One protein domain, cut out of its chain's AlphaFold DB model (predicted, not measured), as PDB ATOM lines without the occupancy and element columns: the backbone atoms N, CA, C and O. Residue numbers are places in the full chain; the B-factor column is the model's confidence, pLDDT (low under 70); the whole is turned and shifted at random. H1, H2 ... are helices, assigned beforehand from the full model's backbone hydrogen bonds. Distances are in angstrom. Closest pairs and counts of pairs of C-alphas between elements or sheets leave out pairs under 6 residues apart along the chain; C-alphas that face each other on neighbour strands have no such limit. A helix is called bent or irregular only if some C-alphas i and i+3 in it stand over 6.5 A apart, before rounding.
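What this domain is: This is residues 3 to 63 of the 147 residues of an uncharacterized protein of Mycobacterium pseudokansasii (UniProt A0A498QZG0). Two helices, H2 and H3, pack at about a right angle through parts of each, and the wide loop of residues 25 to 36 joins them; residues 23 to 29 and 31 to 39, of which 37 to 39 belong to H3, stick out from the body. At the end away from this loop lie two five-residue helices, H1 and H4, well separated from each other. The printed part has 61 residues with four named helices, H1, H2, H3 and H4 along the chain, and no named strand; its class is all helix. It is compact, with a radius of gyration of the C-alphas of 11.7 A and spans of 31 by 23 by 18 A.

How they stand to each other: H1, residues 3 to 7, touches no helix. A tight link of 4 residues leads to H2, residues 12 to 24, yet H1 and H2 are apart. A long link of 12 residues leads from H2 to H3, residues 37 to 48. H2 and H3 touch, with 5 pairs of C-alphas within 8 A; the closest C-alphas are those of Trp 22 and Met 44, 6.8 A apart. H2 touches H3 with residues 18 to 22 alone, and H3 touches H2 with residues 44 to 48 alone. Their lines stand about perpendicular, at 78 degrees, and their centres are 10.9 A apart. A short link of 10 residues leads from H3 to H4, residues 59 to 63, and these two helices are apart. H4 is close to H2 but not clearly touching it; the closest C-alphas, those of Asp 14 and Ala 59, are 7.5 A apart. H1 is apart from H3 and from H4. In H1, H2, H3 and H4 every O i to N i+4 pair is within hydrogen-bond range.

Where its parts are: H1 begins at C-alpha 3, at (309.348, 187.363, 162.824). H2 runs from Pro 12 to Gly 24, 18.7 A from first to last C-alpha, and its C-alpha 12 is at (318.089, 178.067, 160.671). H3 runs from Pro 37 to His 48, 16.7 A. H1 and H4 each measure 6.1 A, and H4 ends at C-alpha 63, at (311.723, 164.658, 156.341). No helix is bent.

The domain as a whole: The two C-alphas farthest apart are those of Ala 35 and Ala 63, at 35.2 A. Without the stretches that stand free, the body has 45 residues and spans 27 by 22 by 14 A. The C-alphas of residues 25 to 36 lie 12 to 18 A from the mean of all C-alphas. The printed part has no cut. The mean pLDDT of the printed part is 89.8, and residues 26 to 27 are under 70.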
ATOM      1  N   ALA A   3     310.443 187.718 161.920       91.12
ATOM      2  CA  ALA A   3     309.348 187.363 162.824       91.12
ATOM      3  C   ALA A   3     308.259 186.507 162.149       91.12
ATOM      4  O   ALA A   3     307.773 185.567 162.763       91.12
ATOM      5  N   GLY A   4     307.915 186.794 160.886       91.06
ATOM      6  CA  GLY A   4     306.949 185.998 160.116       91.06
ATOM      7  C   GLY A   4     307.423 184.556 159.888       91.06
ATOM      8  O   GLY A   4     306.739 183.634 160.319       91.06
ATOM      9  N   PRO A   5     308.612 184.345 159.289       93.31
ATOM     10  CA  PRO A   5     309.214 183.016 159.155       93.31
ATOM     11  C   PRO A   5     309.316 182.252 160.482       93.31
ATOM     12  O   PRO A   5     308.961 181.079 160.557       93.31
ATOM     13  N   ALA A   6     309.744 182.923 161.556       92.81
ATOM     14  CA  ALA A   6     309.838 182.305 162.876       92.81
ATOM     15  C   ALA A   6     308.464 181.861 163.408       92.81
ATOM     16  O   ALA A   6     308.338 180.749 163.915       92.81
ATOM     17  N   ALA A   7     307.424 182.687 163.245       93.12
ATOM     18  CA  ALA A   7     306.051 182.325 163.602       93.12
ATOM     19  C   ALA A   7     305.507 181.161 162.751       93.12
ATOM     20  O   ALA A   7     304.733 180.350 163.251       93.12
ATOM     21  N   ALA A   8     305.959 181.032 161.501       92.19
ATOM     22  CA  ALA A   8     305.670 179.897 160.623       92.19
ATOM     23  C   ALA A   8     306.525 178.643 160.925       92.19
ATOM     24  O   ALA A   8     306.463 177.652 160.198       92.19
ATOM     25  N   GLY A   9     307.336 178.665 161.989       93.69
ATOM     26  CA  GLY A   9     308.136 177.518 162.426       93.69
ATOM     27  C   GLY A   9     309.413 177.289 161.618       93.69
ATOM     28  O   GLY A   9     309.944 176.177 161.618       93.69
ATOM     29  N   TRP A  10     309.913 178.310 160.918       95.12
ATOM     30  CA  TRP A  10     311.179 178.201 160.200       95.12
ATOM     31  C   TRP A  10     312.344 177.998 161.164       95.12
ATOM     32  O   TRP A  10     312.442 178.617 162.224       95.12
ATOM     33  N   THR A  11     313.268 177.147 160.745       94.31
ATOM     34  CA  THR A  11     314.514 176.841 161.444       94.31
ATOM     35  C   THR A  11     315.693 177.518 160.737       94.31
ATOM     36  O   THR A  11     315.571 177.915 159.576       94.31
ATOM     37  N   PRO A  12     316.882 177.603 161.364       94.50
ATOM     38  CA  PRO A  12     318.089 178.067 160.671       94.50
ATOM     39  C   PRO A  12     318.384 177.290 159.380       94.50
ATOM     40  O   PRO A  12     318.951 177.835 158.437       94.50
ATOM     41  N   ARG A  13     317.958 176.023 159.310       95.06
ATOM     42  CA  ARG A  13     318.126 175.190 158.123       95.06
ATOM     43  C   ARG A  13     317.274 175.661 156.948       95.06
ATOM     44  O   ARG A  13     317.752 175.639 155.821       95.06
ATOM     45  N   ASP A  14     316.064 176.142 157.220       95.25
ATOM     46  CA  ASP A  14     315.186 176.726 156.204       95.25
ATOM     47  C   ASP A  14     315.807 177.998 155.601       95.25
ATOM     48  O   ASP A  14     315.738 178.211 154.395       95.25
ATOM     49  N   LEU A  15     316.499 178.805 156.416       93.69
ATOM     50  CA  LEU A  15     317.230 179.982 155.930       93.69
ATOM     51  C   LEU A  15     318.429 179.596 155.056       93.69
ATOM     52  O   LEU A  15     318.652 180.213 154.017       93.69
ATOM     53  N   ASN A  16     319.187 178.575 155.455       94.56
ATOM     54  CA  ASN A  16     320.311 178.086 154.658       94.56
ATOM     55  C   ASN A  16     319.837 177.513 153.320       94.56
ATOM     56  O   ASN A  16     320.451 177.785 152.291       94.56
ATOM     57  N   GLN A  17     318.732 176.766 153.324       94.81
ATOM     58  CA  GLN A  17     318.161 176.226 152.096       94.81
ATOM     59  C   GLN A  17     317.658 177.344 151.180       94.81
ATOM     60  O   GLN A  17     318.002 177.351 150.006       94.81
ATOM     61  N   LEU A  18     316.984 178.362 151.726       93.56
ATOM     62  CA  LEU A  18     316.583 179.548 150.964       93.56
ATOM     63  C   LEU A  18     317.775 180.244 150.279       93.56
ATOM     64  O   LEU A  18     317.668 180.691 149.137       93.56
ATOM     65  N   VAL A  19     318.915 180.355 150.969       93.00
ATOM     66  CA  VAL A  19     320.145 180.926 150.396       93.00
ATOM     67  C   VAL A  19     320.686 180.045 149.264       93.00
ATOM     68  O   VAL A  19     321.066 180.571 148.216       93.00
ATOM     69  N   THR A  20     320.690 178.724 149.440       92.56
ATOM     70  CA  THR A  20     321.078 177.767 148.393       92.56
ATOM     71  C   THR A  20     320.164 177.868 147.172       92.56
ATOM     72  O   THR A  20     320.653 177.973 146.047       92.56
ATOM     73  N   ASP A  21     318.850 177.914 147.382       91.25
ATOM     74  CA  ASP A  21     317.858 178.014 146.311       91.25
ATOM     75  C   ASP A  21     318.005 179.337 145.552       91.25
ATOM     76  O   ASP A  21     317.964 179.372 144.321       91.25
ATOM     77  N   TRP A  22     318.268 180.430 146.278       91.44
ATOM     78  CA  TRP A  22     318.559 181.732 145.686       91.44
ATOM     79  C   TRP A  22     319.769 181.677 144.749       91.44
ATOM     80  O   TRP A  22     319.716 182.279 143.679       91.44
ATOM     81  N   LEU A  23     320.835 180.964 145.124       90.88
ATOM     82  CA  LEU A  23     322.033 180.784 144.293       90.88
ATOM     83  C   LEU A  23     321.799 179.841 143.099       90.88
ATOM     84  O   LEU A  23     322.403 180.035 142.045       90.88
ATOM     85  N   GLY A  24     320.923 178.844 143.241       85.12
ATOM     86  CA  GLY A  24     320.614 177.865 142.191       85.12
ATOM     87  C   GLY A  24     319.842 178.441 140.998       85.12
ATOM     88  O   GLY A  24     319.935 177.924 139.882       85.12
ATOM     89  N   VAL A  25     319.112 179.545 141.187       83.31
ATOM     90  CA  VAL A  25     318.423 180.246 140.094       83.31
ATOM     91  C   VAL A  25     319.434 181.127 139.351       83.31
ATOM     92  O   VAL A  25     319.787 182.206 139.820       83.31
ATOM     93  N   GLY A  26     319.880 180.667 138.174       60.25
ATOM     94  CA  GLY A  26     321.088 181.074 137.423       60.25
ATOM     95  C   GLY A  26     321.312 182.544 137.012       60.25
ATOM     96  O   GLY A  26     322.053 182.801 136.069       60.25
ATOM     97  N   ARG A  27     320.707 183.529 137.679       69.25
ATOM     98  CA  ARG A  27     320.994 184.968 137.519       69.25
ATOM     99  C   ARG A  27     321.228 185.697 138.845       69.25
ATOM    100  O   ARG A  27     321.203 186.926 138.877       69.25
ATOM    101  N   ARG A  28     321.413 184.971 139.947       79.81
ATOM    102  CA  ARG A  28     321.488 185.543 141.293       79.81
ATOM    103  C   ARG A  28     322.844 185.282 141.914       79.81
ATOM    104  O   ARG A  28     323.285 184.147 142.014       79.81
ATOM    105  N   ILE A  29     323.498 186.363 142.320       80.81
ATOM    106  CA  ILE A  29     324.850 186.346 142.872       80.81
ATOM    107  C   ILE A  29     324.787 186.956 144.266       80.81
ATOM    108  O   ILE A  29     324.145 187.990 144.470       80.81
ATOM    109  N   ILE A  30     325.452 186.313 145.220       85.81
ATOM    110  CA  ILE A  30     325.722 186.879 146.538       85.81
ATOM    111  C   ILE A  30     327.171 187.380 146.504       85.81
ATOM    112  O   ILE A  30     328.063 186.571 146.263       85.81
ATOM    113  N   PRO A  31     327.426 188.687 146.682       85.62
ATOM    114  CA  PRO A  31     328.790 189.200 146.780       85.62
ATOM    115  C   PRO A  31     329.512 188.611 147.997       85.62
ATOM    116  O   PRO A  31     328.887 188.469 149.047       85.62
ATOM    117  N   ASP A  32     330.826 188.385 147.897       86.75
ATOM    118  CA  ASP A  32     331.653 187.883 149.012       86.75
ATOM    119  C   ASP A  32     331.569 188.777 150.258       86.75
ATOM    120  O   ASP A  32     331.653 188.315 151.393       86.75
ATOM    121  N   THR A  33     331.387 190.085 150.061       87.62
ATOM    122  CA  THR A  33     331.148 191.052 151.139       87.62
ATOM    123  C   THR A  33     329.941 191.920 150.788       87.62
ATOM    124  O   THR A  33     330.080 192.969 150.151       87.62
ATOM    125  N   PRO A  34     328.722 191.497 151.159       86.94
ATOM    126  CA  PRO A  34     327.527 192.265 150.861       86.94
ATOM    127  C   PRO A  34     327.492 193.519 151.737       86.94
ATOM    128  O   PRO A  34     327.524 193.436 152.961       86.94
ATOM    129  N   ALA A  35     327.333 194.692 151.125       90.19
ATOM    130  CA  ALA A  35     327.214 195.950 151.867       90.19
ATOM    131  C   ALA A  35     325.968 195.998 152.780       90.19
ATOM    132  O   ALA A  35     325.928 196.750 153.749       90.19
ATOM    133  N   ARG A  36     324.926 195.211 152.463       90.56
ATOM    134  CA  ARG A  36     323.669 195.130 153.227       90.56
ATOM    135  C   ARG A  36     323.177 193.680 153.346       90.56
ATOM    136  O   ARG A  36     322.215 193.316 152.670       90.56
ATOM    137  N   PRO A  37     323.791 192.854 154.212       90.06
ATOM    138  CA  PRO A  37     323.447 191.435 154.338       90.06
ATOM    139  C   PRO A  37     321.996 191.221 154.794       90.06
ATOM    140  O   PRO A  37     321.281 190.395 154.238       90.06
ATOM    141  N   ILE A  38     321.517 192.028 155.746       90.75
ATOM    142  CA  ILE A  38     320.135 191.940 156.249       90.75
ATOM    143  C   ILE A  38     319.124 192.311 155.154       90.75
ATOM    144  O   ILE A  38     318.082 191.674 155.023       90.75
ATOM    145  N   GLY A  39     319.435 193.322 154.336       91.00
ATOM    146  CA  GLY A  39     318.583 193.726 153.213       91.00
ATOM    147  C   GLY A  39     318.551 192.692 152.086       91.00
ATOM    148  O   GLY A  39     317.511 192.505 151.461       91.00
ATOM    149  N   LEU A  40     319.665 191.992 151.858       92.31
ATOM    150  CA  LEU A  40     319.742 190.884 150.907       92.31
ATOM    151  C   LEU A  40     318.861 189.710 151.348       92.31
ATOM    152  O   LEU A  40     318.075 189.212 150.546       92.31
ATOM    153  N   LEU A  41     318.917 189.336 152.630       91.56
ATOM    154  CA  LEU A  41     318.000 188.344 153.199       91.56
ATOM    155  C   LEU A  41     316.538 188.802 153.063       91.56
ATOM    156  O   LEU A  41     315.672 188.015 152.693       91.56
ATOM    157  N   GLY A  42     316.300 190.105 153.266       91.94
ATOM    158  CA  GLY A  42     315.110 190.860 152.854       91.94
ATOM    159  C   GLY A  42     314.537 190.427 151.509       91.94
ATOM    160  O   GLY A  42     313.411 189.939 151.413       91.94
ATOM    161  N   ALA A  43     315.353 190.613 150.475       91.75
ATOM    162  CA  ALA A  43     315.010 190.313 149.093       91.75
ATOM    163  C   ALA A  43     314.826 188.810 148.839       91.75
ATOM    164  O   ALA A  43     313.943 188.433 148.071       91.75
ATOM    165  N   MET A  44     315.612 187.957 149.501       92.31
ATOM    166  CA  MET A  44     315.466 186.501 149.418       92.31
ATOM    167  C   MET A  44     314.100 186.039 149.919       92.31
ATOM    168  O   MET A  44     313.426 185.282 149.229       92.31
ATOM    169  N   LEU A  45     313.653 186.545 151.071       91.94
ATOM    170  CA  LEU A  45     312.338 186.196 151.611       91.94
ATOM    171  C   LEU A  45     311.189 186.802 150.800       91.94
ATOM    172  O   LEU A  45     310.170 186.145 150.611       91.94
ATOM    173  N   ALA A  46     311.358 188.014 150.266       91.50
ATOM    174  CA  ALA A  46     310.380 188.588 149.343       91.50
ATOM    175  C   ALA A  46     310.237 187.750 148.064       91.50
ATOM    176  O   ALA A  46     309.129 187.565 147.569       91.50
ATOM    177  N   TRP A  47     311.345 187.214 147.549       91.12
ATOM    178  CA  TRP A  47     311.324 186.318 146.399       91.12
ATOM    179  C   TRP A  47     310.672 184.966 146.692       91.12
ATOM    180  O   TRP A  47     309.922 184.483 145.849       91.12
ATOM    181  N   HIS A  48     310.960 184.370 147.852       89.50
ATOM    182  CA  HIS A  48     310.342 183.109 148.283       89.50
ATOM    183  C   HIS A  48     308.813 183.218 148.383       89.50
ATOM    184  O   HIS A  48     308.094 182.239 148.208       89.50
ATOM    185  N   GLY A  49     308.322 184.436 148.617       87.81
ATOM    186  CA  GLY A  49     306.912 184.756 148.762       87.81
ATOM    187  C   GLY A  49     306.584 185.001 150.225       87.81
ATOM    188  O   GLY A  49     306.542 184.078 151.036       87.81
ATOM    189  N   THR A  50     306.309 186.259 150.570       78.00
ATOM    190  CA  THR A  50     305.958 186.668 151.940       78.00
ATOM    191  C   THR A  50     304.672 186.031 152.457       78.00
ATOM    192  O   THR A  50     304.512 185.915 153.669       78.00
ATOM    193  N   ASP A  51     303.798 185.588 151.553       80.56
ATOM    194  CA  ASP A  51     302.545 184.900 151.877       80.56
ATOM    195  C   ASP A  51     302.682 183.367 151.826       80.56
ATOM    196  O   ASP A  51     301.788 182.650 152.267       80.56
ATOM    197  N   ASN A  52     303.821 182.847 151.346       85.44
ATOM    198  CA  ASN A  52     304.098 181.413 151.229       85.44
ATOM    199  C   ASN A  52     305.040 180.905 152.335       85.44
ATOM    200  O   ASN A  52     305.876 180.031 152.127       85.44
ATOM    201  N   LEU A  53     304.929 181.460 153.544       89.88
ATOM    202  CA  LEU A  53     305.785 181.057 154.667       89.88
ATOM    203  C   LEU A  53     305.454 179.659 155.207       89.88
ATOM    204  O   LEU A  53     306.256 179.091 155.943       89.88
ATOM    205  N   ALA A  54     304.295 179.101 154.852       90.25
ATOM    206  CA  ALA A  54     303.946 177.722 155.183       90.25
ATOM    207  C   ALA A  54     304.798 176.703 154.404       90.25
ATOM    208  O   ALA A  54     305.064 175.615 154.917       90.25
ATOM    209  N   ASP A  55     305.252 177.063 153.200       91.25
ATOM    210  CA  ASP A  55     306.142 176.236 152.394       91.25
ATOM    211  C   ASP A  55     307.591 176.444 152.843       91.25
ATOM    212  O   ASP A  55     308.276 177.408 152.481       91.25
ATOM    213  N   ARG A  56     308.016 175.560 153.742       93.94
ATOM    214  CA  ARG A  56     309.310 175.623 154.411       93.94
ATOM    215  C   ARG A  56     310.407 175.039 153.511       93.94
ATOM    216  O   ARG A  56     310.375 173.830 153.271       93.94
ATOM    217  N   PRO A  57     311.419 175.836 153.111       94.31
ATOM    218  CA  PRO A  57     312.456 175.406 152.172       94.31
ATOM    219  C   PRO A  57     313.131 174.069 152.510       94.31
ATOM    220  O   PRO A  57     313.317 173.232 151.634       94.31
ATOM    221  N   ALA A  58     313.481 173.820 153.778       95.19
ATOM    222  CA  ALA A  58     314.228 172.618 154.154       95.19
ATOM    223  C   ALA A  58     313.332 171.433 154.556       95.19
ATOM    224  O   ALA A  58     313.851 170.385 154.948       95.19
ATOM    225  N   ALA A  59     312.001 171.573 154.526       93.94
ATOM    226  CA  ALA A  59     311.094 170.579 155.103       93.94
ATOM    227  C   ALA A  59     311.204 169.202 154.436       93.94
ATOM    228  O   ALA A  59     311.244 168.192 155.139       93.94
ATOM    229  N   ALA A  60     311.299 169.160 153.105       90.44
ATOM    230  CA  ALA A  60     311.429 167.910 152.358       90.44
ATOM    231  C   ALA A  60     312.734 167.171 152.699       90.44
ATOM    232  O   ALA A  60     312.722 165.971 152.981       90.44
ATOM    233  N   ASP A  61     313.851 167.898 152.751       92.50
ATOM    234  CA  ASP A  61     315.152 167.325 153.096       92.50
ATOM    235  C   ASP A  61     315.202 166.840 154.542       92.50
ATOM    236  O   ASP A  61     315.671 165.735 154.804       92.50
ATOM    237  N   MET A  62     314.651 167.611 155.481       93.44
ATOM    238  CA  MET A  62     314.562 167.190 156.879       93.44
ATOM    239  C   MET A  62     313.683 165.948 157.055       93.44
ATOM    240  O   MET A  62     314.022 165.072 157.848       93.44
ATOM    241  N   ALA A  63     312.575 165.844 156.315       93.50
ATOM    242  CA  ALA A  63     311.723 164.658 156.341       93.50
ATOM    243  C   ALA A  63     312.465 163.421 155.812       93.50
ATOM    244  O   ALA A  63     312.395 162.352 156.422       93.50
TER     245      ALA A  63